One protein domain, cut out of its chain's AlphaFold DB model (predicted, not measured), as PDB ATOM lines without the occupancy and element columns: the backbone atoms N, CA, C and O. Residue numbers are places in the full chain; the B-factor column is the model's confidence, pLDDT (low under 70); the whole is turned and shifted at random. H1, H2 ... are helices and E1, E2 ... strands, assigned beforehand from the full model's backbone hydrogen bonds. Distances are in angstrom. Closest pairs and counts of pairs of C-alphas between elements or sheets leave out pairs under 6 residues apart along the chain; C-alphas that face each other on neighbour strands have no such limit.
ATOM      1  N   GLU A 445      30.313  -2.186 -32.905       90.06
ATOM      2  CA  GLU A 445      28.890  -2.500 -32.888       90.06
ATOM      3  C   GLU A 445      28.184  -1.778 -34.034       90.06
ATOM      4  O   GLU A 445      28.172  -0.551 -34.110       90.06
ATOM      5  N   THR A 446      27.523  -2.543 -34.898       93.62
ATOM      6  CA  THR A 446      26.655  -2.001 -35.946       93.62
ATOM      7  C   THR A 446      25.231  -2.470 -35.721       93.62
ATOM      8  O   THR A 446      25.010  -3.634 -35.382       93.62
ATOM      9  N   GLY A 447      24.246  -1.615 -35.964       94.62
ATOM     10  CA  GLY A 447      22.857  -2.014 -35.788       94.62
ATOM     11  C   GLY A 447      21.856  -1.050 -36.392       94.62
ATOM     12  O   GLY A 447      22.182   0.065 -36.800       94.62
ATOM     13  N   LYS A 448      20.605  -1.509 -36.445       95.81
ATOM     14  CA  LYS A 448      19.451  -0.714 -36.863       95.81
ATOM     15  C   LYS A 448      18.304  -0.922 -35.897       95.81
ATOM     16  O   LYS A 448      18.054  -2.040 -35.452       95.81
ATOM     17  N   TYR A 449      17.594   0.149 -35.579       96.50
ATOM     18  CA  TYR A 449      16.407   0.076 -34.740       96.50
ATOM     19  C   TYR A 449      15.477   1.258 -34.976       96.50
ATOM     20  O   TYR A 449      15.823   2.241 -35.623       96.50
ATOM     21  N   ILE A 450      14.277   1.147 -34.416       96.75
ATOM     22  CA  ILE A 450      13.273   2.205 -34.434       96.75
ATOM     23  C   ILE A 450      13.101   2.753 -33.018       96.75
ATOM     24  O   ILE A 450      13.108   2.005 -32.028       96.75
ATOM     25  N   ARG A 451      12.931   4.069 -32.924       97.25
ATOM     26  CA  ARG A 451      12.485   4.768 -31.716       97.25
ATOM     27  C   ARG A 451      11.368   5.736 -32.053       97.25
ATOM     28  O   ARG A 451      11.127   6.054 -33.215       97.25
ATOM     29  N   TYR A 452      10.691   6.174 -31.006       97.31
ATOM     30  CA  TYR A 452       9.627   7.153 -31.075       97.31
ATOM     31  C   TYR A 452      10.001   8.353 -30.208       97.31
ATOM     32  O   TYR A 452      10.342   8.177 -29.034       97.31
ATOM     33  N   LEU A 453       9.962   9.551 -30.795       96.75
ATOM     34  CA  LEU A 453      10.171  10.812 -30.086       96.75
ATOM     35  C   LEU A 453       8.818  11.469 -29.815       96.75
ATOM     36  O   LEU A 453       8.112  11.849 -30.746       96.75
ATOM     37  N   SER A 454       8.456  11.605 -28.544       94.81
ATOM     38  CA  SER A 454       7.236  12.306 -28.131       94.81
ATOM     39  C   SER A 454       7.428  13.832 -28.077       94.81
ATOM     40  O   SER A 454       8.559  14.295 -27.903       94.81
ATOM     41  N   PRO A 455       6.342  14.633 -28.113       91.75
ATOM     42  CA  PRO A 455       6.411  16.099 -27.996       91.75
ATOM     43  C   PRO A 455       7.031  16.622 -26.687       91.75
ATOM     44  O   PRO A 455       7.533  17.740 -26.639       91.75
ATOM     45  N   ASP A 456       7.004  15.826 -25.617       92.06
ATOM     46  CA  ASP A 456       7.656  16.107 -24.329       92.06
ATOM     47  C   ASP A 456       9.103  15.581 -24.256       92.06
ATOM     48  O   ASP A 456       9.715  15.543 -23.183       92.06
ATOM     49  N   PHE A 457       9.657  15.181 -25.402       94.81
ATOM     50  CA  PHE A 457      10.989  14.609 -25.576       94.81
ATOM     51  C   PHE A 457      11.185  13.247 -24.898       94.81
ATOM     52  O   PHE A 457      12.322  12.866 -24.595       94.81
ATOM     53  N   ALA A 458      10.103  12.494 -24.654       93.69
ATOM     54  CA  ALA A 458      10.224  11.082 -24.309       93.69
ATOM     55  C   ALA A 458      10.829  10.303 -25.486       93.69
ATOM     56  O   ALA A 458      10.406  10.466 -26.629       93.69
ATOM     57  N   TRP A 459      11.808   9.451 -25.186       95.12
ATOM     58  CA  TRP A 459      12.504   8.608 -26.156       95.12
ATOM     59  C   TRP A 459      12.173   7.141 -25.881       95.12
ATOM     60  O   TRP A 459      12.613   6.588 -24.869       95.12
ATOM     61  N   THR A 460      11.327   6.525 -26.712       95.25
ATOM     62  CA  THR A 460      10.700   5.229 -26.391       95.25
ATOM     63  C   THR A 460      10.812   4.193 -27.507       95.25
ATOM     64  O   THR A 460      10.951   4.506 -28.686       95.25
ATOM     65  N   LYS A 461      10.727   2.909 -27.128       95.44
ATOM     66  CA  LYS A 461      10.690   1.767 -28.065       95.44
ATOM     67  C   LYS A 461       9.312   1.552 -28.700       95.44
ATOM     68  O   LYS A 461       9.216   0.943 -29.758       95.44
ATOM     69  N   LYS A 462       8.250   2.017 -28.037       92.81
ATOM     70  CA  LYS A 462       6.858   1.905 -28.489       92.81
ATOM     71  C   LYS A 462       6.310   3.286 -28.829       92.81
ATOM     72  O   LYS A 462       6.710   4.266 -28.198       92.81
ATOM     73  N   SER A 463       5.400   3.315 -29.799       92.19
ATOM     74  CA  SER A 463       4.656   4.516 -30.169       92.19
ATOM     75  C   SER A 463       3.762   4.966 -29.018       92.19
ATOM     76  O   SER A 463       3.123   4.138 -28.366       92.19
ATOM     77  N   ASN A 464       3.714   6.274 -28.804       88.25
ATOM     78  CA  ASN A 464       2.811   6.963 -27.892       88.25
ATOM     79  C   ASN A 464       2.031   8.039 -28.670       88.25
ATOM     80  O   ASN A 464       2.367   8.377 -29.807       88.25
ATOM     81  N   VAL A 465       0.987   8.604 -28.060       87.75
ATOM     82  CA  VAL A 465       0.163   9.644 -28.700       87.75
ATOM     83  C   VAL A 465       1.034  10.831 -29.128       87.75
ATOM     84  O   VAL A 465       1.733  11.423 -28.310       87.75
ATOM     85  N   GLY A 466       0.994  11.163 -30.421       88.06
ATOM     86  CA  GLY A 466       1.754  12.271 -31.005       88.06
ATOM     87  C   GLY A 466       3.257  12.023 -31.162       88.06
ATOM     88  O   GLY A 466       3.972  12.954 -31.516       88.06
ATOM     89  N   SER A 467       3.750  10.808 -30.891       92.75
ATOM     90  CA  SER A 467       5.167  10.488 -31.074       92.75
ATOM     91  C   SER A 467       5.513  10.234 -32.541       92.75
ATOM     92  O   SER A 467       4.777   9.540 -33.244       92.75
ATOM     93  N   GLN A 468       6.655  10.750 -32.981       95.44
ATOM     94  CA  GLN A 468       7.167  10.551 -34.331       95.44
ATOM     95  C   GLN A 468       8.057   9.313 -34.392       95.44
ATOM     96  O   GLN A 468       8.960   9.153 -33.570       95.44
ATOM     97  N   LYS A 469       7.821   8.448 -35.384       96.75
ATOM     98  CA  LYS A 469       8.670   7.286 -35.668       96.75
ATOM     99  C   LYS A 469       9.978   7.745 -36.312       96.75
ATOM    100  O   LYS A 469       9.942   8.496 -37.286       96.75
ATOM    101  N   ILE A 470      11.099   7.246 -35.797       97.31
ATOM    102  CA  ILE A 470      12.453   7.536 -36.275       97.31
ATOM    103  C   ILE A 470      13.176   6.217 -36.542       97.31
ATOM    104  O   ILE A 470      13.256   5.357 -35.658       97.31
ATOM    105  N   ASN A 471      13.708   6.060 -37.751       97.00
ATOM    106  CA  ASN A 471      14.600   4.962 -38.105       97.00
ATOM    107  C   ASN A 471      16.034   5.369 -37.770       97.00
ATOM    108  O   ASN A 471      16.450   6.482 -38.088       97.00
ATOM    109  N   ILE A 472      16.777   4.470 -37.124       97.25
ATOM    110  CA  ILE A 472      18.160   4.692 -36.704       97.25
ATOM    111  C   ILE A 472      19.032   3.569 -37.239       97.25
ATOM    112  O   ILE A 472      18.676   2.394 -37.141       97.25
ATOM    113  N   SER A 473      20.191   3.942 -37.766       96.25
ATOM    114  CA  SER A 473      21.296   3.045 -38.085       96.25
ATOM    115  C   SER A 473      22.541   3.574 -37.399       96.25
ATOM    116  O   SER A 473      22.745   4.783 -37.357       96.25
ATOM    117  N   TYR A 474      23.384   2.694 -36.887       95.38
ATOM    118  CA  TYR A 474      24.636   3.102 -36.267       95.38
ATOM    119  C   TYR A 474      25.772   2.143 -36.598       95.38
ATOM    120  O   TYR A 474      25.546   0.962 -36.868       95.38
ATOM    121  N   ASP A 475      26.977   2.689 -36.550       94.75
ATOM    122  CA  ASP A 475      28.261   2.002 -36.621       94.75
ATOM    123  C   ASP A 475      29.162   2.656 -35.573       94.75
ATOM    124  O   ASP A 475      29.527   3.826 -35.693       94.75
ATOM    125  N   LEU A 476      29.418   1.935 -34.487       92.50
ATOM    126  CA  LEU A 476      30.195   2.410 -33.357       92.50
ATOM    127  C   LEU A 476      31.511   1.655 -33.328       92.50
ATOM    128  O   LEU A 476      31.537   0.464 -33.031       92.50
ATOM    129  N   ASN A 477      32.601   2.366 -33.589       90.12
ATOM    130  CA  ASN A 477      33.939   1.814 -33.472       90.12
ATOM    131  C   ASN A 477      34.906   2.786 -32.786       90.12
ATOM    132  O   ASN A 477      34.581   3.951 -32.528       90.12
ATOM    133  N   ASN A 478      36.121   2.313 -32.514       85.38
ATOM    134  CA  ASN A 478      37.135   3.089 -31.800       85.38
ATOM    135  C   ASN A 478      37.606   4.355 -32.546       85.38
ATOM    136  O   ASN A 478      38.177   5.254 -31.936       85.38
ATOM    137  N   SER A 479      37.354   4.464 -33.854       88.00
ATOM    138  CA  SER A 479      37.707   5.658 -34.631       88.00
ATOM    139  C   SER A 479      36.568   6.677 -34.680       88.00
ATOM    140  O   SER A 479      36.799   7.875 -34.523       88.00
ATOM    141  N   CYS A 480      35.339   6.219 -34.915       91.19
ATOM    142  CA  CYS A 480      34.172   7.087 -34.996       91.19
ATOM    143  C   CYS A 480      32.901   6.328 -34.619       91.19
ATOM    144  O   CYS A 480      32.662   5.218 -35.089       91.19
ATOM    145  N   TRP A 481      32.035   6.964 -33.837       93.62
ATOM    146  CA  TRP A 481      30.639   6.562 -33.698       93.62
ATOM    147  C   TRP A 481      29.796   7.297 -34.727       93.62
ATOM    148  O   TRP A 481      29.556   8.493 -34.596       93.62
ATOM    149  N   SER A 482      29.353   6.596 -35.759       95.56
ATOM    150  CA  SER A 482      28.445   7.118 -36.775       95.56
ATOM    151  C   SER A 482      27.014   6.731 -36.424       95.56
ATOM    152  O   SER A 482      26.696   5.547 -36.324       95.56
ATOM    153  N   ILE A 483      26.140   7.716 -36.234       97.06
ATOM    154  CA  ILE A 483      24.715   7.506 -35.964       97.06
ATOM    155  C   ILE A 483      23.925   8.238 -37.039       97.06
ATOM    156  O   ILE A 483      24.043   9.450 -37.197       97.06
ATOM    157  N   VAL A 484      23.101   7.496 -37.769       97.31
ATOM    158  CA  VAL A 484      22.251   7.994 -38.847       97.31
ATOM    159  C   VAL A 484      20.794   7.912 -38.415       97.31
ATOM    160  O   VAL A 484      20.357   6.861 -37.943       97.31
ATOM    161  N   ALA A 485      20.034   8.987 -38.611       96.56
ATOM    162  CA  ALA A 485      18.597   9.006 -38.362       96.56
ATOM    163  C   ALA A 485      17.811   9.521 -39.575       96.56
ATOM    164  O   ALA A 485      18.271  10.407 -40.303       96.56
ATOM    165  N   SER A 486      16.615   8.965 -39.774       95.88
ATOM    166  CA  SER A 486      15.664   9.420 -40.791       95.88
ATOM    167  C   SER A 486      14.211   9.145 -40.389       95.88
ATOM    168  O   SER A 486      13.922   8.223 -39.620       95.88
ATOM    169  N   LEU A 487      13.286   9.939 -40.934       94.12
ATOM    170  CA  LEU A 487      11.844   9.674 -40.902       94.12
ATOM    171  C   LEU A 487      11.464   8.473 -41.785       94.12
ATOM    172  O   LEU A 487      10.502   7.766 -41.487       94.12
ATOM    173  N   ASN A 488      12.247   8.221 -42.836       91.19
ATOM    174  CA  ASN A 488      12.055   7.145 -43.804       91.19
ATOM    175  C   ASN A 488      13.119   6.050 -43.625       91.19
ATOM    176  O   ASN A 488      13.914   6.086 -42.681       91.19
ATOM    177  N   GLU A 489      13.104   5.036 -44.489       88.25
ATOM    178  CA  GLU A 489      14.169   4.032 -44.507       88.25
ATOM    179  C   GLU A 489      15.523   4.668 -44.838       88.25
ATOM    180  O   GLU A 489      15.619   5.558 -45.678       88.25
ATOM    181  N   ILE A 490      16.573   4.209 -44.153       88.56
ATOM    182  CA  ILE A 490      17.906   4.806 -44.260       88.56
ATOM    183  C   ILE A 490      18.616   4.308 -45.521       88.56
ATOM    184  O   ILE A 490      18.942   3.121 -45.623       88.56
ATOM    185  N   GLU A 491      18.933   5.230 -46.428       82.25
ATOM    186  CA  GLU A 491      19.723   4.975 -47.642       82.25
ATOM    187  C   GLU A 491      21.232   5.194 -47.406       82.25
ATOM    188  O   GLU A 491      21.633   6.038 -46.609       82.25
ATOM    189  N   GLN A 492      22.118   4.480 -48.104       73.12
ATOM    190  CA  GLN A 492      23.563   4.718 -47.966       73.12
ATOM    191  C   GLN A 492      24.012   6.004 -48.687       73.12
ATOM    192  O   GLN A 492      23.564   6.305 -49.791       73.12
ATOM    193  N   GLY A 493      24.933   6.757 -48.073       68.19
ATOM    194  CA  GLY A 493      25.674   7.847 -48.728       68.19
ATOM    195  C   GLY A 493      24.949   9.191 -48.887       68.19
ATOM    196  O   GLY A 493      25.530  10.115 -49.450       68.19
ATOM    197  N   LYS A 494      23.717   9.340 -48.386       77.50
ATOM    198  CA  LYS A 494      22.970  10.610 -48.421       77.50
ATOM    199  C   LYS A 494      22.826  11.180 -47.012       77.50
ATOM    200  O   LYS A 494      22.260  10.532 -46.134       77.50
ATOM    201  N   SER A 495      23.330  12.387 -46.773       90.00
ATOM    202  CA  SER A 495      23.096  13.124 -45.526       90.00
ATOM    203  C   SER A 495      22.851  14.590 -45.844       90.00
ATOM    204  O   SER A 495      23.692  15.238 -46.455       90.00
ATOM    205  N   LYS A 496      21.694  15.106 -45.429       93.94
ATOM    206  CA  LYS A 496      21.330  16.520 -45.560       93.94
ATOM    207  C   LYS A 496      22.124  17.394 -44.599       93.94
ATOM    208  O   LYS A 496      22.475  18.520 -44.939       93.94
ATOM    209  N   PHE A 497      22.423  16.881 -43.410       95.94
ATOM    210  CA  PHE A 497      23.380  17.507 -42.509       95.94
ATOM    211  C   PHE A 497      24.137  16.468 -41.692       95.94
ATOM    212  O   PHE A 497      23.665  15.347 -41.484       95.94
ATOM    213  N   ILE A 498      25.309  16.871 -41.219       96.81
ATOM    214  CA  ILE A 498      26.201  16.093 -40.368       96.81
ATOM    215  C   ILE A 498      26.607  16.975 -39.192       96.81
ATOM    216  O   ILE A 498      26.915  18.147 -39.387       96.81
ATOM    217  N   ILE A 499      26.598  16.431 -37.978       97.44
ATOM    218  CA  ILE A 499      27.174  17.072 -36.794       97.44
ATOM    219  C   ILE A 499      28.373  16.241 -36.368       97.44
ATOM    220  O   ILE A 499      28.212  15.117 -35.890       97.44
ATOM    221  N   ASP A 500      29.561  16.797 -36.546       95.19
ATOM    222  CA  ASP A 500      30.806  16.202 -36.087       95.19
ATOM    223  C   ASP A 500      31.103  16.677 -34.659       95.19
ATOM    224  O   ASP A 500      31.127  17.878 -34.389       95.19
ATOM    225  N   ILE A 501      31.295  15.743 -33.732       93.50
ATOM    226  CA  ILE A 501      31.477  16.007 -32.303       93.50
ATOM    227  C   ILE A 501      32.839  15.481 -31.861       93.50
ATOM    228  O   ILE A 501      33.169  14.310 -32.079       93.50
ATOM    229  N   TYR A 502      33.592  16.345 -31.183       88.00
ATOM    230  CA  TYR A 502      34.953  16.080 -30.714       88.00
ATOM    231  C   TYR A 502      35.157  16.600 -29.282       88.00
ATOM    232  O   TYR A 502      34.425  17.498 -28.850       88.00
ATOM    233  N   PRO A 503      36.147  16.080 -28.534       85.25
ATOM    234  CA  PRO A 503      36.528  16.593 -27.236       85.25
ATOM    235  C   PRO A 503      37.213  17.939 -27.423       85.25
ATOM    236  O   PRO A 503      38.043  18.120 -28.315       85.25
ATOM    237  N   SER A 504      36.896  18.882 -26.548       78.25
ATOM    238  CA  SER A 504      37.519  20.205 -26.567       78.25
ATOM    239  C   SER A 504      38.965  20.184 -26.052       78.25
ATOM    240  O   SER A 504      39.731  21.094 -26.358       78.25
ATOM    241  N   TYR A 505      39.348  19.157 -25.281       64.75
ATOM    242  CA  TYR A 505      40.643  19.055 -24.599       64.75
ATOM    243  C   TYR A 505      41.240  17.647 -24.737       64.75
ATOM    244  O   TYR A 505      41.311  16.907 -23.773       64.75
ATOM    245  N   GLY A 506      41.665  17.254 -25.941       61.22
ATOM    246  CA  GLY A 506      42.392  15.992 -26.151       61.22
ATOM    247  C   GLY A 506      41.568  14.706 -25.959       61.22
ATOM    248  O   GLY A 506      40.455  14.701 -25.439       61.22
ATOM    249  N   TYR A 507      42.114  13.586 -26.436       56.97
ATOM    250  CA  TYR A 507      41.408  12.300 -26.490       56.97
ATOM    251  C   TYR A 507      41.181  11.669 -25.102       56.97
ATOM    252  O   TYR A 507      40.091  11.179 -24.804       56.97
ATOM    253  N   ASP A 508      42.177  11.758 -24.217       55.97
ATOM    254  CA  ASP A 508      42.175  11.107 -22.897       55.97
ATOM    255  C   ASP A 508      41.186  11.721 -21.886       55.97
ATOM    256  O   ASP A 508      40.975  11.175 -20.795       55.97
ATOM    257  N   ASP A 509      40.587  12.870 -22.207       57.75
ATOM    258  CA  ASP A 509      39.584  13.556 -21.383       57.75
ATOM    259  C   ASP A 509      38.143  13.308 -21.856       57.75
ATOM    260  O   ASP A 509      37.189  13.666 -21.167       57.75
ATOM    261  N   TRP A 510      37.957  12.638 -22.997       67.69
ATOM    262  CA  TRP A 510      36.637  12.381 -23.577       67.69
ATOM    263  C   TRP A 510      35.805  11.387 -22.755       67.69
ATOM    264  O   TRP A 510      34.591  11.530 -22.572       67.69
ATOM    265  N   GLY A 511      36.454  10.346 -22.232       65.56
ATOM    266  CA  GLY A 511      35.795   9.293 -21.463       65.56
ATOM    267  C   GLY A 511      34.717   8.529 -22.246       65.56
ATOM    268  O   GLY A 511      33.719   8.128 -21.645       65.56
ATOM    269  N   ILE A 512      34.877   8.389 -23.565       73.81
ATOM    270  CA  ILE A 512      34.188   7.406 -24.416       73.81
ATOM    271  C   ILE A 512      35.247   6.697 -25.269       73.81
ATOM    272  O   ILE A 512      36.323   7.246 -25.491       73.81
ATOM    273  N   CYS A 513      34.968   5.486 -25.743       75.25
ATOM    274  CA  CYS A 513      35.933   4.658 -26.472       75.25
ATOM    275  C   CYS A 513      36.059   5.002 -27.971       75.25
ATOM    276  O   CYS A 513      36.267   4.095 -28.765       75.25
ATOM    277  N   THR A 514      35.899   6.264 -28.389       82.38
ATOM    278  CA  THR A 514      35.977   6.655 -29.812       82.38
ATOM    279  C   THR A 514      36.554   8.050 -30.029       82.38
ATOM    280  O   THR A 514      36.336   8.917 -29.187       82.38
ATOM    281  N   ASN A 515      37.259   8.279 -31.153       85.12
ATOM    282  CA  ASN A 515      37.896   9.566 -31.509       85.12
ATOM    283  C   ASN A 515      36.940  10.614 -32.100       85.12
ATOM    284  O   ASN A 515      37.353  11.749 -32.353       85.12
ATOM    285  N   SER A 516      35.693  10.256 -32.398       90.25
ATOM    286  CA  SER A 516      34.687  11.175 -32.945       90.25
ATOM    287  C   SER A 516      33.294  10.604 -32.816       90.25
ATOM    288  O   SER A 516      33.103   9.390 -32.821       90.25
ATOM    289  N   VAL A 517      32.304  11.485 -32.714       94.44
ATOM    290  CA  VAL A 517      30.908  11.104 -32.918       94.44
ATOM    291  C   VAL A 517      30.375  11.901 -34.092       94.44
ATOM    292  O   VAL A 517      30.499  13.121 -34.129       94.44
ATOM    293  N   LYS A 518      29.786  11.206 -35.055       96.44
ATOM    294  CA  LYS A 518      29.201  11.780 -36.254       96.44
ATOM    295  C   LYS A 518      27.708  11.495 -36.262       96.44
ATOM    296  O   LYS A 518      27.286  10.344 -36.345       96.44
ATOM    297  N   LEU A 519      26.911  12.553 -36.174       97.62
ATOM    298  CA  LEU A 519      25.456  12.472 -36.227       97.62
ATOM    299  C   LEU A 519      24.982  12.893 -37.616       97.62
ATOM    300  O   LEU A 519      25.076  14.064 -37.976       97.62
ATOM    301  N   CYS A 520      24.474  11.948 -38.395       97.19
ATOM    302  CA  CYS A 520      24.083  12.149 -39.785       97.19
ATOM    303  C   CYS A 520      22.560  12.136 -39.921       97.19
ATOM    304  O   CYS A 520      21.901  11.179 -39.519       97.19
ATOM    305  N   SER A 521      21.989  13.154 -40.558       95.88
ATOM    306  CA  SER A 521      20.561  13.168 -40.879       95.88
ATOM    307  C   SER A 521      20.324  13.069 -42.374       95.88
ATOM    308  O   SER A 521      20.991  13.745 -43.157       95.88
ATOM    309  N   GLN A 522      19.319  12.292 -42.774       92.38
ATOM    310  CA  GLN A 522      18.803  12.285 -44.153       92.38
ATOM    311  C   GLN A 522      17.671  13.297 -44.366       92.38
ATOM    312  O   GLN A 522      17.266  13.569 -45.497       92.38
ATOM    313  N   ASP A 523      17.199  13.908 -43.279       93.25
ATOM    314  CA  ASP A 523      16.076  14.836 -43.242       93.25
ATOM    315  C   ASP A 523      16.513  16.175 -42.636       93.25
ATOM    316  O   ASP A 523      17.221  16.214 -41.632       93.25
ATOM    317  N   LEU A 524      16.097  17.299 -43.224       93.75
ATOM    318  CA  LEU A 524      16.310  18.611 -42.610       93.75
ATOM    319  C   LEU A 524      15.104  18.889 -41.706       93.75
ATOM    320  O   LEU A 524      14.191  19.613 -42.086       93.75
ATOM    321  N   ASP A 525      15.070  18.212 -40.556       94.69
ATOM    322  CA  ASP A 525      13.923  18.181 -39.647       94.69
ATOM    323  C   ASP A 525      14.344  18.333 -38.171       94.69
ATOM    324  O   ASP A 525      15.329  17.743 -37.710       94.69
ATOM    325  N   MET A 526      13.585  19.136 -37.418       95.50
ATOM    326  CA  MET A 526      13.860  19.465 -36.009       95.50
ATOM    327  C   MET A 526      13.779  18.243 -35.081       95.50
ATOM    328  O   MET A 526      14.541  18.131 -34.113       95.50
ATOM    329  N   GLN A 527      12.854  17.324 -35.353       94.25
ATOM    330  CA  GLN A 527      12.657  16.120 -34.550       94.25
ATOM    331  C   GLN A 527      13.746  15.093 -34.844       94.25
ATOM    332  O   GLN A 527      14.261  14.479 -33.910       94.25
ATOM    333  N   VAL A 528      14.172  14.956 -36.105       96.06
ATOM    334  CA  VAL A 528      15.317  14.102 -36.468       96.06
ATOM    335  C   VAL A 528      16.613  14.627 -35.850       96.06
ATOM    336  O   VAL A 528      17.356  13.844 -35.259       96.06
ATOM    337  N   PHE A 529      16.843  15.948 -35.860       97.12
ATOM    338  CA  PHE A 529      17.967  16.557 -35.140       97.12
ATOM    339  C   PHE A 529      17.964  16.174 -33.654       97.12
ATOM    340  O   PHE A 529      18.969  15.711 -33.117       97.12
ATOM    341  N   THR A 530      16.820  16.332 -32.985       97.00
ATOM    342  CA  THR A 530      16.685  15.989 -31.560       97.00
ATOM    343  C   THR A 530      16.921  14.496 -31.325       97.00
ATOM    344  O   THR A 530      17.585  14.103 -30.366       97.00
ATOM    345  N   SER A 531      16.412  13.660 -32.229       97.19
ATOM    346  CA  SER A 531      16.518  12.202 -32.168       97.19
ATOM    347  C   SER A 531      17.952  11.707 -32.321       97.19
ATOM    348  O   SER A 531      18.326  10.755 -31.645       97.19
ATOM    349  N   LEU A 532      18.776  12.369 -33.137       97.69
ATOM    350  CA  LEU A 532      20.203  12.060 -33.250       97.69
ATOM    351  C   LEU A 532      20.932  12.228 -31.914       97.69
ATOM    352  O   LEU A 532      21.662  11.334 -31.491       97.69
ATOM    353  N   TRP A 533      20.684  13.334 -31.206       96.94
ATOM    354  CA  TRP A 533      21.252  13.550 -29.873       96.94
ATOM    355  C   TRP A 533      20.718  12.550 -28.841       96.94
ATOM    356  O   TRP A 533      21.484  12.077 -28.005       96.94
ATOM    357  N   LYS A 534      19.431  12.177 -28.911       96.31
ATOM    358  CA  LYS A 534      18.853  11.132 -28.043       96.31
ATOM    359  C   LYS A 534      19.445   9.751 -28.315       96.31
ATOM    360  O   LYS A 534      19.722   9.027 -27.365       96.31
ATOM    361  N   ALA A 535      19.671   9.403 -29.577       96.31
ATOM    362  CA  ALA A 535      20.322   8.157 -29.964       96.31
ATOM    363  C   ALA A 535      21.787   8.126 -29.497       96.31
ATOM    364  O   ALA A 535      22.238   7.111 -28.970       96.31
ATOM    365  N   PHE A 536      22.506   9.247 -29.609       95.00
ATOM    366  CA  PHE A 536      23.852   9.361 -29.052       95.00
ATOM    367  C   PHE A 536      23.854   9.192 -27.530       95.00
ATOM    368  O   PHE A 536      24.636   8.407 -27.007       95.00
ATOM    369  N   GLU A 537      22.954   9.869 -26.816       92.94
ATOM    370  CA  GLU A 537      22.820   9.719 -25.364       92.94
ATOM    371  C   GLU A 537      22.476   8.274 -24.956       92.94
ATOM    372  O   GLU A 537      23.060   7.754 -24.010       92.94
ATOM    373  N   GLU A 538      21.582   7.601 -25.688       92.88
ATOM    374  CA  GLU A 538      21.242   6.187 -25.477       92.88
ATOM    375  C   GLU A 538      22.483   5.291 -25.609       92.88
ATOM    376  O   GLU A 538      22.787   4.535 -24.685       92.88
ATOM    377  N   LYS A 539      23.258   5.438 -26.692       91.19
ATOM    378  CA  LYS A 539      24.495   4.668 -26.902       91.19
ATOM    379  C   LYS A 539      25.596   5.008 -25.906       91.19
ATOM    380  O   LYS A 539      26.286   4.118 -25.418       91.19
ATOM    381  N   LEU A 540      25.711   6.274 -25.519       87.00
ATOM    382  CA  LEU A 540      26.612   6.705 -24.456       87.00
ATOM    383  C   LEU A 540      26.301   5.977 -23.140       87.00
ATOM    384  O   LEU A 540      27.220   5.472 -22.496       87.00
ATOM    385  N   ILE A 541      25.025   5.916 -22.747       83.50
ATOM    386  CA  ILE A 541      24.581   5.240 -21.520       83.50
ATOM    387  C   ILE A 541      24.855   3.734 -21.607       83.50
ATOM    388  O   ILE A 541      25.386   3.172 -20.649       83.50
ATOM    389  N   GLU A 542      24.513   3.099 -22.734       84.56
ATOM    390  CA  GLU A 542      24.713   1.659 -22.958       84.56
ATOM    391  C   GLU A 542      26.189   1.254 -22.829       84.56
ATOM    392  O   GLU A 542      26.489   0.260 -22.171       84.56
ATOM    393  N   VAL A 543      27.110   2.040 -23.400       77.81
ATOM    394  CA  VAL A 543      28.539   1.689 -23.448       77.81
ATOM    395  C   VAL A 543      29.304   2.114 -22.199       77.81
ATOM    396  O   VAL A 543      30.164   1.382 -21.716       77.81
ATOM    397  N   THR A 544      29.041   3.315 -21.679       71.75
ATOM    398  CA  THR A 544      29.894   3.919 -20.635       71.75
ATOM    399  C   THR A 544      29.266   3.918 -19.247       71.75
ATOM    400  O   THR A 544      29.929   4.270 -18.275       71.75
ATOM    401  N   GLY A 545      27.970   3.610 -19.135       66.19
ATOM    402  CA  GLY A 545      27.221   3.787 -17.891       66.19
ATOM    403  C   GLY A 545      27.054   5.254 -17.463       66.19
ATOM    404  O   GLY A 545      26.524   5.514 -16.377       66.19
ATOM    405  N   LYS A 546      27.479   6.228 -18.287       66.38
ATOM    406  CA  LYS A 546      27.323   7.659 -17.996       66.38
ATOM    407  C   LYS A 546      25.854   8.070 -17.885       66.38
ATOM    408  O   LYS A 546      24.926   7.443 -18.386       66.38
ATOM    409  N   ALA A 547      25.677   9.181 -17.189       62.72
ATOM    410  CA  ALA A 547      24.456   9.910 -16.890       62.72
ATOM    411  C   ALA A 547      23.559  10.256 -18.088       62.72
ATOM    412  O   ALA A 547      22.352  10.028 -18.160       62.72
ATOM    413  N   ASP A 548      24.185  11.013 -18.963       82.06
ATOM    414  CA  ASP A 548      23.572  11.881 -19.954       82.06
ATOM    415  C   ASP A 548      24.714  12.652 -20.630       82.06
ATOM    416  O   ASP A 548      25.875  12.608 -20.195       82.06
ATOM    417  N   LEU A 549      24.383  13.401 -21.676       88.00
ATOM    418  CA  LEU A 549      25.340  14.266 -22.371       88.00
ATOM    419  C   LEU A 549      25.882  15.401 -21.486       88.00
ATOM    420  O   LEU A 549      26.986  15.891 -21.713       88.00
ATOM    421  N   VAL A 550      25.153  15.806 -20.440       85.38
ATOM    422  CA  VAL A 550      25.618  16.839 -19.496       85.38
ATOM    423  C   VAL A 550      26.812  16.340 -18.684       85.38
ATOM    424  O   VAL A 550      27.758  17.088 -18.453       85.38
ATOM    425  N   GLN A 551      26.815  15.072 -18.276       77.81
ATOM    426  CA  GLN A 551      27.983  14.468 -17.633       77.81
ATOM    427  C   GLN A 551      29.167  14.313 -18.585       77.81
ATOM    428  O   GLN A 551      30.308  14.401 -18.133       77.81
ATOM    429  N   LEU A 552      28.914  14.113 -19.879       82.56
ATOM    430  CA  LEU A 552      29.972  14.099 -20.885       82.56
ATOM    431  C   LEU A 552      30.564  15.496 -21.111       82.56
ATOM    432  O   LEU A 552      31.772  15.635 -21.216       82.56
ATOM    433  N   SER A 553      29.722  16.528 -21.165       83.12
ATOM    434  CA  SER A 553      30.141  17.904 -21.453       83.12
ATOM    435  C   SER A 553      30.702  18.657 -20.242       83.12
ATOM    436  O   SER A 553      31.328  19.702 -20.425       83.12
ATOM    437  N   GLY A 554      30.427  18.196 -19.022       77.44
ATOM    438  CA  GLY A 554      30.665  18.965 -17.802       77.44
ATOM    439  C   GLY A 554      29.578  20.015 -17.540       77.44
ATOM    440  O   GLY A 554      28.641  20.199 -18.312       77.44
ATOM    441  N   TYR A 555      29.660  20.700 -16.398       79.69
ATOM    442  CA  TYR A 555      28.665  21.712 -16.027       79.69
ATOM    443  C   TYR A 555      28.876  23.012 -16.812       79.69
ATOM    444  O   TYR A 555      29.977  23.550 -16.793       79.69
ATOM    445  N   TYR A 556      27.810  23.562 -17.407       80.00
ATOM    446  CA  TYR A 556      27.878  24.689 -18.356       80.00
ATOM    447  C   TYR A 556      28.593  25.967 -17.883       80.00
ATOM    448  O   TYR A 556      28.894  26.823 -18.699       80.00
ATOM    449  N   GLN A 557      28.821  26.163 -16.580       77.38
ATOM    450  CA  GLN A 557      29.588  27.321 -16.090       77.38
ATOM    451  C   GLN A 557      31.104  27.180 -16.297       77.38
ATOM    452  O   GLN A 557      31.837  28.131 -16.039       77.38
ATOM    453  N   TYR A 558      31.562  25.999 -16.706       77.25
ATOM    454  CA  TYR A 558      32.938  25.723 -17.095       77.25
ATOM    455  C   TYR A 558      33.020  25.542 -18.609       77.25
ATOM    456  O   TYR A 558      31.992  25.443 -19.285       77.25
ATOM    457  N   ASP A 559      34.242  25.481 -19.126       77.50
ATOM    458  CA  ASP A 559      34.462  25.239 -20.544       77.50
ATOM    459  C   ASP A 559      33.855  23.895 -20.963       77.50
ATOM    460  O   ASP A 559      33.997  22.877 -20.275       77.50
ATOM    461  N   ALA A 560      33.134  23.906 -22.084       79.00
ATOM    462  CA  ALA A 560      32.474  22.718 -22.599       79.00
ATOM    463  C   ALA A 560      33.522  21.665 -22.972       79.00
ATOM    464  O   ALA A 560      34.435  21.947 -23.746       79.00
ATOM    465  N   GLN A 561      33.372  20.445 -22.458       79.75
ATOM    466  CA  GLN A 561      34.302  19.348 -22.747       79.75
ATOM    467  C   GLN A 561      34.088  18.720 -24.127       79.75
ATOM    468  O   GLN A 561      34.961  18.001 -24.603       79.75
ATOM    469  N   ILE A 562      32.959  19.010 -24.778       85.81
ATOM    470  CA  ILE A 562      32.676  18.597 -26.153       85.81
ATOM    471  C   ILE A 562      32.307  19.809 -27.006       85.81
ATOM    472  O   ILE A 562      31.659  20.744 -26.530       85.81
ATOM    473  N   SER A 563      32.684  19.756 -28.277       82.81
ATOM    474  CA  SER A 563      32.339  20.746 -29.294       82.81
ATOM    475  C   SER A 563      31.696  20.053 -30.486       82.81
ATOM    476  O   SER A 563      32.110  18.955 -30.858       82.81
ATOM    477  N   GLY A 564      30.693  20.696 -31.086       89.31
ATOM    478  CA  GLY A 564      30.018  20.224 -32.289       89.31
ATOM    479  C   GLY A 564      30.286  21.134 -33.486       89.31
ATOM    480  O   GLY A 564      30.335  22.357 -33.366       89.31
ATOM    481  N   VAL A 565      30.420  20.546 -34.668       92.19
ATOM    482  CA  VAL A 565      30.456  21.267 -35.939       92.19
ATOM    483  C   VAL A 565      29.369  20.698 -36.830       92.19
ATOM    484  O   VAL A 565      29.459  19.566 -37.290       92.19
ATOM    485  N   MET A 566      28.325  21.490 -37.065       95.25
ATOM    486  CA  MET A 566      27.263  21.125 -37.994       95.25
ATOM    487  C   MET A 566      27.599  21.588 -39.415       95.25
ATOM    488  O   MET A 566      27.887  22.765 -39.637       95.25
ATOM    489  N   ASN A 567      27.514  20.675 -40.377       94.62
ATOM    490  CA  ASN A 567      27.732  20.888 -41.803       94.62
ATOM    491  C   ASN A 567      26.480  20.462 -42.580       94.62
ATOM    492  O   ASN A 567      25.863  19.452 -42.249       94.62
ATOM    493  N   PHE A 568      26.109  21.216 -43.612       94.94
ATOM    494  CA  PHE A 568      24.969  20.906 -44.480       94.94
ATOM    495  C   PHE A 568      25.449  20.381 -45.834       94.94
ATOM    496  O   PHE A 568      26.558  20.702 -46.266       94.94
ATOM    497  N   ASP A 569      24.605  19.613 -46.522       91.81
ATOM    498  CA  ASP A 569      24.819  19.303 -47.936       91.81
ATOM    499  C   ASP A 569      24.889  20.612 -48.737       91.81
ATOM    500  O   ASP A 569      23.989  21.451 -48.670       91.81
ATOM    501  N   SER A 570      25.961  20.761 -49.518       87.50
ATOM    502  CA  SER A 570      26.221  21.902 -50.403       87.50
ATOM    503  C   SER A 570      25.067  22.270 -51.349       87.50
ATOM    504  O   SER A 570      25.000  23.409 -51.803       87.50
ATOM    505  N   LYS A 571      24.171  21.326 -51.661       87.81
ATOM    506  CA  LYS A 571      23.034  21.522 -52.572       87.81
ATOM    507  C   LYS A 571      21.766  22.012 -51.869       87.81
ATOM    508  O   LYS A 571      20.784  22.307 -52.547       87.81
ATOM    509  N   LEU A 572      21.745  22.066 -50.536       90.19
ATOM    510  CA  LEU A 572      20.569  22.491 -49.782       90.19
ATOM    511  C   LEU A 572      20.507  24.007 -49.634       90.19
ATOM    512  O   LEU A 572      21.483  24.668 -49.282       90.19
ATOM    513  N   GLN A 573      19.304  24.544 -49.802       88.75
ATOM    514  CA  GLN A 573      18.988  25.890 -49.358       88.75
ATOM    515  C   GLN A 573      18.655  25.852 -47.862       88.75
ATOM    516  O   GLN A 573      17.729  25.158 -47.447       88.75
ATOM    517  N   ILE A 574      19.429  26.584 -47.061       91.69
ATOM    518  CA  ILE A 574      19.324  26.592 -45.599       91.69
ATOM    519  C   ILE A 574      18.785  27.942 -45.137       91.69
ATOM    520  O   ILE A 574      19.371  28.982 -45.453       91.69
ATOM    521  N   ASP A 575      17.682  27.912 -44.387       92.31
ATOM    522  CA  ASP A 575      17.112  29.101 -43.760       92.31
ATOM    523  C   ASP A 575      17.966  29.619 -42.588       92.31
ATOM    524  O   ASP A 575      18.869  28.947 -42.077       92.31
ATOM    525  N   ASP A 576      17.671  30.841 -42.150       92.81
ATOM    526  CA  ASP A 576      18.427  31.505 -41.088       92.81
ATOM    527  C   ASP A 576      18.346  30.773 -39.744       92.81
ATOM    528  O   ASP A 576      19.302  30.799 -38.968       92.81
ATOM    529  N   PHE A 577      17.245  30.071 -39.457       95.88
ATOM    530  CA  PHE A 577      17.123  29.337 -38.202       95.88
ATOM    531  C   PHE A 577      18.102  28.159 -38.150       95.88
ATOM    532  O   PHE A 577      18.789  27.970 -37.146       95.88
ATOM    533  N   TRP A 578      18.241  27.396 -39.230       96.06
ATOM    534  CA  TRP A 578      19.228  26.317 -39.293       96.06
ATOM    535  C   TRP A 578      20.675  26.829 -39.218       96.06
ATOM    536  O   TRP A 578      21.537  26.144 -38.662       96.06
ATOM    537  N   ARG A 579      20.948  28.062 -39.671       94.25
ATOM    538  CA  ARG A 579      22.237  28.735 -39.412       94.25
ATOM    539  C   ARG A 579      22.426  29.046 -37.926       94.25
ATOM    540  O   ARG A 579      23.502  28.793 -37.389       94.25
ATOM    541  N   VAL A 580      21.384  29.505 -37.225       96.56
ATOM    542  CA  VAL A 580      21.410  29.664 -35.756       96.56
ATOM    543  C   VAL A 580      21.724  28.336 -35.066       96.56
ATOM    544  O   VAL A 580      22.583  28.300 -34.186       96.56
ATOM    545  N   VAL A 581      21.101  27.230 -35.488       96.50
ATOM    546  CA  VAL A 581      21.410  25.888 -34.959       96.50
ATOM    547  C   VAL A 581      22.888  25.542 -35.184       96.50
ATOM    548  O   VAL A 581      23.556  25.088 -34.255       96.50
ATOM    549  N   GLN A 582      23.442  25.837 -36.363       95.19
ATOM    550  CA  GLN A 582      24.868  25.648 -36.639       95.19
ATOM    551  C   GLN A 582      25.761  26.453 -35.677       95.19
ATOM    552  O   GLN A 582      26.716  25.898 -35.131       95.19
ATOM    553  N   TYR A 583      25.448  27.723 -35.396       95.19
ATOM    554  CA  TYR A 583      26.186  28.514 -34.402       95.19
ATOM    555  C   TYR A 583      26.073  27.926 -32.987       95.19
ATOM    556  O   TYR A 583      27.078  27.802 -32.284       95.19
ATOM    557  N   VAL A 584      24.872  27.506 -32.587       94.56
ATOM    558  CA  VAL A 584      24.615  26.880 -31.281       94.56
ATOM    559  C   VAL A 584      25.432  25.598 -31.107       94.56
ATOM    560  O   VAL A 584      26.059  25.432 -30.062       94.56
ATOM    561  N   THR A 585      25.498  24.729 -32.125       93.19
ATOM    562  CA  THR A 585      26.309  23.492 -32.070       93.19
ATOM    563  C   THR A 585      27.807  23.765 -31.902       93.19
ATOM    564  O   THR A 585      28.482  23.000 -31.217       93.19
ATOM    565  N   LYS A 586      28.296  24.906 -32.414       90.56
ATOM    566  CA  LYS A 586      29.668  25.417 -32.229       90.56
ATOM    567  C   LYS A 586      29.890  26.136 -30.891       90.56
ATOM    568  O   LYS A 586      30.875  26.854 -30.731       90.56
ATOM    569  N   CYS A 587      28.964  26.002 -29.942       89.88
ATOM    570  CA  CYS A 587      28.998  26.672 -28.641       89.88
ATOM    571  C   CYS A 587      28.931  28.217 -28.707       89.88
ATOM    572  O   CYS A 587      29.278  28.899 -27.739       89.88
ATOM    573  N   ILE A 588      28.442  28.804 -29.806       92.38
ATOM    574  CA  ILE A 588      28.322  30.263 -29.958       92.38
ATOM    575  C   ILE A 588      26.995  30.750 -29.360       92.38
ATOM    576  O   ILE A 588      25.908  30.355 -29.779       92.38
ATOM    577  N   GLY A 589      27.086  31.644 -28.370       91.81
ATOM    578  CA  GLY A 589      25.920  32.145 -27.625       91.81
ATOM    579  C   GLY A 589      25.461  31.224 -26.485       91.81
ATOM    580  O   GLY A 589      24.372  31.406 -25.946       91.81
ATOM    581  N   ILE A 590      26.290  30.245 -26.111       92.06
ATOM    582  CA  ILE A 590      26.005  29.232 -25.086       92.06
ATOM    583  C   ILE A 590      26.675  29.604 -23.755       92.06
ATOM    584  O   ILE A 590      27.628  30.385 -23.721       92.06
ATOM    585  N   ALA A 591      26.152  29.068 -22.648       88.00
ATOM    586  CA  ALA A 591      26.705  29.150 -21.292       88.00
ATOM    587  C   ALA A 591      26.815  30.561 -20.672       88.00
ATOM    588  O   ALA A 591      27.292  30.714 -19.546       88.00
ATOM    589  N   LYS A 592      26.328  31.599 -21.359       90.38
ATOM    590  CA  LYS A 592      26.375  33.002 -20.919       90.38
ATOM    591  C   LYS A 592      24.977  33.619 -20.911       90.38
ATOM    592  O   LYS A 592      24.125  33.239 -21.710       90.38
ATOM    593  N   GLN A 593      24.744  34.571 -20.005       92.81
ATOM    594  CA  GLN A 593      23.520  35.379 -20.002       92.81
ATOM    595  C   GLN A 593      23.668  36.523 -21.006       92.81
ATOM    596  O   GLN A 593      24.412  37.472 -20.758       92.81
ATOM    597  N   LEU A 594      22.965  36.430 -22.131       95.19
ATOM    598  CA  LEU A 594      23.091  37.348 -23.261       95.19
ATOM    599  C   LEU A 594      21.760  38.042 -23.554       95.19
ATOM    600  O   LEU A 594      20.689  37.478 -23.346       95.19
ATOM    601  N   SER A 595      21.816  39.294 -23.991       96.69
ATOM    602  CA  SER A 595      20.658  40.045 -24.463       96.69
ATOM    603  C   SER A 595      20.265  39.557 -25.854       96.69
ATOM    604  O   SER A 595      21.026  38.856 -26.523       96.69
ATOM    605  N   ALA A 596      19.080  39.951 -26.318       96.56
ATOM    606  CA  ALA A 596      18.694  39.684 -27.699       96.56
ATOM    607  C   ALA A 596      19.664  40.322 -28.711       96.56
ATOM    608  O   ALA A 596      19.903  39.734 -29.755       96.56
ATOM    609  N   GLU A 597      20.251  41.480 -28.387       97.25
ATOM    610  CA  GLU A 597      21.257  42.142 -29.230       97.25
ATOM    611  C   GLU A 597      22.535  41.303 -29.332       97.25
ATOM    612  O   GLU A 597      22.972  40.940 -30.413       97.25
ATOM    613  N   GLU A 598      23.076  40.883 -28.187       97.69
ATOM    614  CA  GLU A 598      24.320  40.109 -28.144       97.69
ATOM    615  C   GLU A 598      24.172  38.739 -28.825       97.69
ATOM    616  O   GLU A 598      25.148  38.196 -29.338       97.69
ATOM    617  N   LEU A 599      22.970  38.150 -28.802       97.62
ATOM    618  CA  LEU A 599      22.668  36.922 -29.541       97.62
ATOM    619  C   LEU A 599      22.543  37.175 -31.047       97.62
ATOM    620  O   LEU A 599      23.059  36.378 -31.827       97.62
ATOM    621  N   ALA A 600      21.898  38.273 -31.448       97.25
ATOM    622  CA  ALA A 600      21.775  38.693 -32.844       97.25
ATOM    623  C   ALA A 600      23.147  38.880 -33.496       97.25
ATOM    624  O   ALA A 600      23.414  38.268 -34.530       97.25
ATOM    625  N   ASP A 601      24.046  39.599 -32.823       97.00
ATOM    626  CA  ASP A 601      25.422  39.806 -33.277       97.00
ATOM    627  C   ASP A 601      26.185  38.484 -33.404       97.00
ATOM    628  O   ASP A 601      26.882  38.237 -34.385       97.00
ATOM    629  N   LYS A 602      26.050  37.600 -32.408       96.25
ATOM    630  CA  LYS A 602      26.763  36.314 -32.381       96.25
ATOM    631  C   LYS A 602      26.285  35.326 -33.433       96.25
ATOM    632  O   LYS A 602      27.079  34.503 -33.879       96.25
ATOM    633  N   TRP A 603      25.002  35.361 -33.770       96.56
ATOM    634  CA  TRP A 603      24.405  34.471 -34.762       96.56
ATOM    635  C   TRP A 603      24.281  35.117 -36.141       96.56
ATOM    636  O   TRP A 603      23.787  34.468 -37.058       96.56
ATOM    637  N   CYS A 604      24.730  36.366 -36.296       95.19
ATOM    638  CA  CYS A 604      24.634  37.137 -37.532       95.19
ATOM    639  C   CYS A 604      23.198  37.192 -38.090       95.19
ATOM    640  O   CYS A 604      22.985  36.998 -39.286       95.19
ATOM    641  N   VAL A 605      22.210  37.435 -37.222       95.81
ATOM    642  CA  VAL A 605      20.780  37.531 -37.580       95.81
ATOM    643  C   VAL A 605      20.166  38.822 -37.054       95.81
ATOM    644  O   VAL A 605      20.689  39.444 -36.138       95.81
ATOM    645  N   GLU A 606      19.006  39.217 -37.577       95.31
ATOM    646  CA  GLU A 606      18.296  40.384 -37.053       95.31
ATOM    647  C   GLU A 606      17.695  40.119 -35.659       95.31
ATOM    648  O   GLU A 606      16.982  39.134 -35.434       95.31
ATOM    649  N   LYS A 607      17.872  41.075 -34.737       95.94
ATOM    650  CA  LYS A 607      17.335  41.042 -33.363       95.94
ATOM    651  C   LYS A 607      15.856  40.663 -33.276       95.94
ATOM    652  O   LYS A 607      15.459  39.930 -32.368       95.94
ATOM    653  N   LYS A 608      15.030  41.145 -34.214       96.25
ATOM    654  CA  LYS A 608      13.574  40.903 -34.237       96.25
ATOM    655  C   LYS A 608      13.216  39.409 -34.294       96.25
ATOM    656  O   LYS A 608      12.143  39.030 -33.834       96.25
ATOM    657  N   HIS A 609      14.121  38.559 -34.788       96.38
ATOM    658  CA  HIS A 609      13.912  37.116 -34.924       96.38
ATOM    659  C   HIS A 609      14.437  36.283 -33.744       96.38
ATOM    660  O   HIS A 609      14.124  35.096 -33.638       96.38
ATOM    661  N   ILE A 610      15.178  36.882 -32.807       97.00
ATOM    662  CA  ILE A 610      15.807  36.142 -31.703       97.00
ATOM    663  C   ILE A 610      14.781  35.414 -30.843       97.00
ATOM    664  O   ILE A 610      14.958  34.239 -30.529       97.00
ATOM    665  N   TYR A 611      13.670  36.067 -30.503       95.44
ATOM    666  CA  TYR A 611      12.642  35.429 -29.683       95.44
ATOM    667  C   TYR A 611      11.999  34.219 -30.383       95.44
ATOM    668  O   TYR A 611      11.779  33.190 -29.740       95.44
ATOM    669  N   SER A 612      11.744  34.300 -31.695       96.75
ATOM    670  CA  SER A 612      11.254  33.153 -32.472       96.75
ATOM    671  C   SER A 612      12.280  32.024 -32.523       96.75
ATOM    672  O   SER A 612      11.915  30.879 -32.267       96.75
ATOM    673  N   TYR A 613      13.561  32.322 -32.744       97.62
ATOM    674  CA  TYR A 613      14.603  31.294 -32.783       97.62
ATOM    675  C   TYR A 613      14.795  30.609 -31.429       97.62
ATOM    676  O   TYR A 613      14.891  29.388 -31.371       97.62
ATOM    677  N   LEU A 614      14.748  31.354 -30.319       96.88
ATOM    678  CA  LEU A 614      14.791  30.780 -28.970       96.88
ATOM    679  C   LEU A 614      13.600  29.843 -28.701       96.88
ATOM    680  O   LEU A 614      13.761  28.815 -28.042       96.88
ATOM    681  N   LYS A 615      12.408  30.158 -29.228       95.50
ATOM    682  CA  LYS A 615      11.254  29.244 -29.182       95.50
ATOM    683  C   LYS A 615      11.488  27.992 -30.020       95.50
ATOM    684  O   LYS A 615      11.230  26.898 -29.526       95.50
ATOM    685  N   CYS A 616      12.003  28.132 -31.238       96.25
ATOM    686  CA  CYS A 616      12.324  26.999 -32.103       96.25
ATOM    687  C   CYS A 616      13.397  26.086 -31.480       96.25
ATOM    688  O   CYS A 616      13.226  24.871 -31.470       96.25
ATOM    689  N   LEU A 617      14.431  26.642 -30.838       97.12
ATOM    690  CA  LEU A 617      15.410  25.861 -30.072       97.12
ATOM    691  C   LEU A 617      14.737  25.046 -28.955       97.12
ATOM    692  O   LEU A 617      15.042  23.868 -28.778       97.12
ATOM    693  N   ARG A 618      13.766  25.625 -28.233       95.00
ATOM    694  CA  ARG A 618      12.987  24.873 -27.233       95.00
ATOM    695  C   ARG A 618      12.152  23.753 -27.847       95.00
ATOM    696  O   ARG A 618      12.028  22.708 -27.217       95.00
ATOM    697  N   VAL A 619      11.603  23.951 -29.048       94.12
ATOM    698  CA  VAL A 619      10.902  22.899 -29.809       94.12
ATOM    699  C   VAL A 619      11.863  21.770 -30.207       94.12
ATOM    700  O   VAL A 619      11.465  20.613 -30.192       94.12
ATOM    701  N   MET A 620      13.140  22.075 -30.449       95.31
ATOM    702  CA  MET A 620      14.217  21.093 -30.660       95.31
ATOM    703  C   MET A 620      14.777  20.488 -29.356       95.31
ATOM    704  O   MET A 620      15.815  19.831 -29.359       95.31
ATOM    705  N   GLY A 621      14.146  20.738 -28.208       94.88
ATOM    706  CA  GLY A 621      14.563  20.160 -26.930       94.88
ATOM    707  C   GLY A 621      15.745  20.858 -26.253       94.88
ATOM    708  O   GLY A 621      16.277  20.327 -25.273       94.88
ATOM    709  N   TYR A 622      16.156  22.044 -26.711       96.12
ATOM    710  CA  TYR A 622      17.130  22.855 -25.979       96.12
ATOM    711  C   TYR A 622      16.516  23.445 -24.715       96.12
ATOM    712  O   TYR A 622      15.404  23.982 -24.709       96.12
ATOM    713  N   GLU A 623      17.288  23.421 -23.632       94.75
ATOM    714  CA  GLU A 623      16.986  24.256 -22.482       94.75
ATOM    715  C   GLU A 623      17.313  25.716 -22.814       94.75
ATOM    716  O   GLU A 623      18.457  26.065 -23.091       94.75
ATOM    717  N   VAL A 624      16.303  26.582 -22.742       95.50
ATOM    718  CA  VAL A 624      16.464  28.031 -22.870       95.50
ATOM    719  C   VAL A 624      15.847  28.682 -21.644       95.50
ATOM    720  O   VAL A 624      14.668  28.467 -21.346       95.50
ATOM    721  N   ARG A 625      16.654  29.467 -20.933       94.06
ATOM    722  CA  ARG A 625      16.260  30.172 -19.717       94.06
ATOM    723  C   ARG A 625      16.224  31.681 -19.936       94.06
ATOM    724  O   ARG A 625      16.961  32.220 -20.755       94.06
ATOM    725  N   ASN A 626      15.379  32.347 -19.169       92.88
ATOM    726  CA  ASN A 626      15.234  33.789 -19.012       92.88
ATOM    727  C   ASN A 626      14.593  34.069 -17.638       92.88
ATOM    728  O   ASN A 626      14.308  33.134 -16.892       92.88
ATOM    729  N   HIS A 627      14.305  35.330 -17.318       86.25
ATOM    730  CA  HIS A 627      13.692  35.700 -16.037       86.25
ATOM    731  C   HIS A 627      12.375  34.953 -15.722       86.25
ATOM    732  O   HIS A 627      12.169  34.506 -14.598       86.25
ATOM    733  N   ASN A 628      11.511  34.716 -16.716       86.12
ATOM    734  CA  ASN A 628      10.232  34.014 -16.516       86.12
ATOM    735  C   ASN A 628      10.414  32.528 -16.174       86.12
ATOM    736  O   ASN A 628       9.669  31.941 -15.389       86.12
ATOM    737  N   THR A 629      11.422  31.898 -16.771       83.88
ATOM    738  CA  THR A 629      11.736  30.480 -16.551       83.88
ATOM    739  C   THR A 629      12.686  30.262 -15.366       83.88
ATOM    740  O   THR A 629      12.722  29.183 -14.764       83.88
ATOM    741  N   ASN A 630      13.437  31.288 -14.982       81.69
ATOM    742  CA  ASN A 630      14.306  31.324 -13.820       81.69
ATOM    743  C   ASN A 630      14.310  32.751 -13.240       81.69
ATOM    744  O   ASN A 630      15.080  33.580 -13.726       81.69
ATOM    745  N   PRO A 631      13.517  33.028 -12.183       75.94
ATOM    746  CA  PRO A 631      13.397  34.367 -11.588       75.94
ATOM    747  C   PRO A 631      14.720  34.984 -11.122       75.94
ATOM    748  O   PRO A 631      14.812  36.184 -10.900       75.94
ATOM    749  N   GLN A 632      15.759  34.162 -10.973       66.25
ATOM    750  CA  GLN A 632      17.090  34.602 -10.579       66.25
ATOM    751  C   GLN A 632      17.928  35.173 -11.740       66.25
ATOM    752  O   GLN A 632      19.015  35.688 -11.495       66.25
ATOM    753  N   MET A 633      17.466  35.068 -12.993       77.19
ATOM    754  CA  MET A 633      18.145  35.645 -14.160       77.19
ATOM    755  C   MET A 633      17.854  37.135 -14.327       77.19
ATOM    756  O   MET A 633      16.772  37.614 -13.978       77.19
ATOM    757  N   ILE A 634      18.796  37.852 -14.943       80.62
ATOM    758  CA  ILE A 634      18.634  39.271 -15.280       80.62
ATOM    759  C   ILE A 634      17.488  39.430 -16.293       80.62
ATOM    760  O   ILE A 634      17.407  38.708 -17.291       80.62
ATOM    761  N   VAL A 635      16.590  40.385 -16.038       85.44
ATOM    762  CA  VAL A 635      15.472  40.703 -16.940       85.44
ATOM    763  C   VAL A 635      16.011  41.104 -18.319       85.44
ATOM    764  O   VAL A 635      16.964  41.870 -18.424       85.44
ATOM    765  N   GLY A 636      15.417  40.561 -19.386       88.00
ATOM    766  CA  GLY A 636      15.847  40.815 -20.769       88.00
ATOM    767  C   GLY A 636      17.077  40.021 -21.231       88.00
ATOM    768  O   GLY A 636      17.491  40.168 -22.382       88.00
ATOM    769  N   LYS A 637      17.652  39.169 -20.371       93.88
ATOM    770  CA  LYS A 637      18.729  38.238 -20.729       93.88
ATOM    771  C   LYS A 637      18.199  36.813 -20.923       93.88
ATOM    772  O   LYS A 637      17.230  36.388 -20.288       93.88
ATOM    773  N   TYR A 638      18.890  36.069 -21.775       95.69
ATOM    774  CA  TYR A 638      18.634  34.676 -22.116       95.69
ATOM    775  C   TYR A 638      19.883  33.833 -21.860       95.69
ATOM    776  O   TYR A 638      21.005  34.324 -21.960       95.69
ATOM    777  N   LEU A 639      19.687  32.562 -21.525       95.12
ATOM    778  CA  LEU A 639      20.755  31.596 -21.290       95.12
ATOM    779  C   LEU A 639      20.388  30.279 -21.964       95.12
ATOM    780  O   LEU A 639      19.371  29.673 -21.625       95.12
ATOM    781  N   ILE A 640      21.258  29.819 -22.855       95.94
ATOM    782  CA  ILE A 640      21.229  28.466 -23.409       95.94
ATOM    783  C   ILE A 640      22.385  27.712 -22.740       95.94
ATOM    784  O   ILE A 640      23.538  28.046 -23.005       95.94
ATOM    785  N   PRO A 641      22.131  26.773 -21.809       91.75
ATOM    786  CA  PRO A 641      23.209  26.171 -21.028       91.75
ATOM    787  C   PRO A 641      24.145  25.283 -21.855       91.75
ATOM    788  O   PRO A 641      25.346  25.314 -21.629       91.75
ATOM    789  N   TYR A 642      23.624  24.520 -22.816       93.56
ATOM    790  CA  TYR A 642      24.400  23.527 -23.566       93.56
ATOM    791  C   TYR A 642      24.187  23.665 -25.077       93.56
ATOM    792  O   TYR A 642      23.135  24.118 -25.522       93.56
ATOM    793  N   ALA A 643      25.185  23.238 -25.854       93.50
ATOM    794  CA  ALA A 643      25.170  23.235 -27.322       93.50
ATOM    795  C   ALA A 643      24.341  22.086 -27.933       93.50
ATOM    796  O   ALA A 643      24.206  21.987 -29.153       93.50
ATOM    797  N   PHE A 644      23.737  21.252 -27.087       94.69
ATOM    798  CA  PHE A 644      22.899  20.113 -27.451       94.69
ATOM    799  C   PHE A 644      21.563  20.122 -26.679       94.69
ATOM    800  O   PHE A 644      21.479  20.726 -25.601       94.69
ATOM    801  N   PRO A 645      20.517  19.443 -27.191       95.38
ATOM    802  CA  PRO A 645      19.236  19.289 -26.504       95.38
ATOM    803  C   PRO A 645      19.372  18.567 -25.158       95.38
ATOM    804  O   PRO A 645      19.999  17.514 -25.068       95.38
ATOM    805  N   THR A 646      18.734  19.092 -24.109       92.44
ATOM    806  CA  THR A 646      18.769  18.511 -22.749       92.44
ATOM    807  C   THR A 646      17.391  18.260 -22.148       92.44
ATOM    808  O   THR A 646      17.274  17.656 -21.076       92.44
ATOM    809  N   LEU A 647      16.318  18.706 -22.808       89.44
ATOM    810  CA  LEU A 647      14.968  18.509 -22.304       89.44
ATOM    811  C   LEU A 647      14.549  17.031 -22.385       89.44
ATOM    812  O   LEU A 647      14.929  16.274 -23.282       89.44
ATOM    813  N   ASN A 648      13.792  16.613 -21.376       89.88
ATOM    814  CA  ASN A 648      13.188  15.292 -21.241       89.88
ATOM    815  C   ASN A 648      11.864  15.434 -20.463       89.88
ATOM    816  O   ASN A 648      11.641  16.493 -19.867       89.88
ATOM    817  N   PRO A 649      11.021  14.390 -20.369       88.44
ATOM    818  CA  PRO A 649       9.694  14.495 -19.746       88.44
ATOM    819  C   PRO A 649       9.693  14.970 -18.283       88.44
ATOM    820  O   PRO A 649       8.697  15.495 -17.781       88.44
ATOM    821  N   LYS A 650      10.813  14.798 -17.567       85.00
ATOM    822  CA  LYS A 650      10.980  15.227 -16.169       85.00
ATOM    823  C   LYS A 650      11.513  16.658 -16.046       85.00
ATOM    824  O   LYS A 650      11.582  17.186 -14.934       85.00
ATOM    825  N   SER A 651      11.891  17.302 -17.148       83.81
ATOM    826  CA  SER A 651      12.445  18.652 -17.141       83.81
ATOM    827  C   SER A 651      11.381  19.676 -16.756       83.81
ATOM    828  O   SER A 651      10.446  19.952 -17.503       83.81
ATOM    829  N   VAL A 652      11.576  20.326 -15.606       78.81
ATOM    830  CA  VAL A 652      10.680  21.382 -15.096       78.81
ATOM    831  C   VAL A 652      10.521  22.531 -16.102       78.81
ATOM    832  O   VAL A 652       9.470  23.163 -16.158       78.81
ATOM    833  N   GLN A 653      11.539  22.775 -16.932       83.94
ATOM    834  CA  GLN A 653      11.517  23.814 -17.963       83.94
ATOM    835  C   GLN A 653      10.396  23.637 -18.989       83.94
ATOM    836  O   GLN A 653       9.885  24.640 -19.478       83.94
ATOM    837  N   LEU A 654       9.942  22.407 -19.259       84.75
ATOM    838  CA  LEU A 654       8.821  22.157 -20.174       84.75
ATOM    839  C   LEU A 654       7.530  22.854 -19.733       84.75
ATOM    840  O   LEU A 654       6.704  23.213 -20.562       84.75
ATOM    841  N   ARG A 655       7.380  23.099 -18.428       84.50
ATOM    842  CA  ARG A 655       6.184  23.706 -17.829       84.50
ATOM    843  C   ARG A 655       6.285  25.226 -17.695       84.50
ATOM    844  O   ARG A 655       5.361  25.855 -17.192       84.50
ATOM    845  N   LYS A 656       7.410  25.825 -18.098       85.06
ATOM    846  CA  LYS A 656       7.698  27.251 -17.905       85.06
ATOM    847  C   LYS A 656       7.684  27.999 -19.232       85.06
ATOM    848  O   LYS A 656       8.317  27.559 -20.193       85.06
TER     849      LYS A 656
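Overview. This is residues 445 to 656 of the 658 residues of the protein "Cytosine-specific methyltransferase" of Calothrix elsteri CCALA 953 (UniProt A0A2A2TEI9). A twisted sheet of six strands curls round one long helix, H1; beyond its edge strand E6, helices H3, H4 and H5 form a cluster at the other end, with H3 packing on E6. The printed part has 212 residues, with six named helices and seven named strands in the order E1 E2 E3 E4 E5 H1 H2 E6 H3 H4 H5 E7 H6. The mixed sheet runs E1 E2 E3 E5 E4 E6, and the class is mixed, helices and strands. The whole is compact, with a radius of gyration of the C-alphas of 16.7 A and spans of 48 by 38 by 37 A.

Arrangement. Begin at the sheet: E1 is residues 445 to 453, E2 468 to 477, E3 481 to 486, E5 517 to 521, E4 497 to 503 and E6 562 to 568. E1, E2 and E3 form a meander of two hairpins, each strand the antiparallel neighbour of the one before; look for N 449 and O 472, and N 473 and O 484, each 2.9 A apart. E3 and E5 are parallel, with N 483 and O 518 at 2.9 A. The hairpin of E4 and E5 has N 499 and O 519 at 2.8 A, and antiparallel E4 and E6 have N 500 and O 565 at 2.9 A. The sheet curls round H1, residues 526 to 544; the C-alphas of Leu 519 and Leu 532 are the closest to E5, 6.1 A. H2, residues 549 to 553, only grazes the sheet. E5, H1 H2 and E6 form a split strand-helix-strand unit, two strands running the same way with E4 between them, its crossover right-handed. H3, residues 576 to 585, is on the same face as H1, giving two layers, helices on one face of a sheet; its closest C-alphas to E6 are those of Thr 585 and Gly 564, 4.9 A. H4, residues 596 to 603, touches residues 607 to 611 of H5, residues 607 to 619, about perpendicular at 76 degrees, closest at C-alphas Ala 600 and Lys 607, 5.0 A. E7, residues 637 to 639, pairs with no named strand. H6, residues 652 to 655, touches no helix. Every O i to N i+4 pair is within hydrogen-bond range in H1, H2, H3 and H4; H5 has 7 of 9, and H6 is too short for one.

Along the chain. Find C-alpha 445 at (28.890, -2.500, -32.888); E1 runs 23.1 A, bending by 59 degrees at residue 448. E2 measures 28.2 A and H1 27.1 A. H6 ends at C-alpha 655, (6.184, 23.706, -17.829).

Size, cuts and confidence. The C-alphas of Gln 492 and Gln 632 are farthest apart, 48.3 A. The printed part has no cut. The links E1 to E2, E4 to E5, H5 to E7 and E7 to H6 are long. Residues 493, 505 to 511, 545 to 547 and 632 have pLDDT under 70.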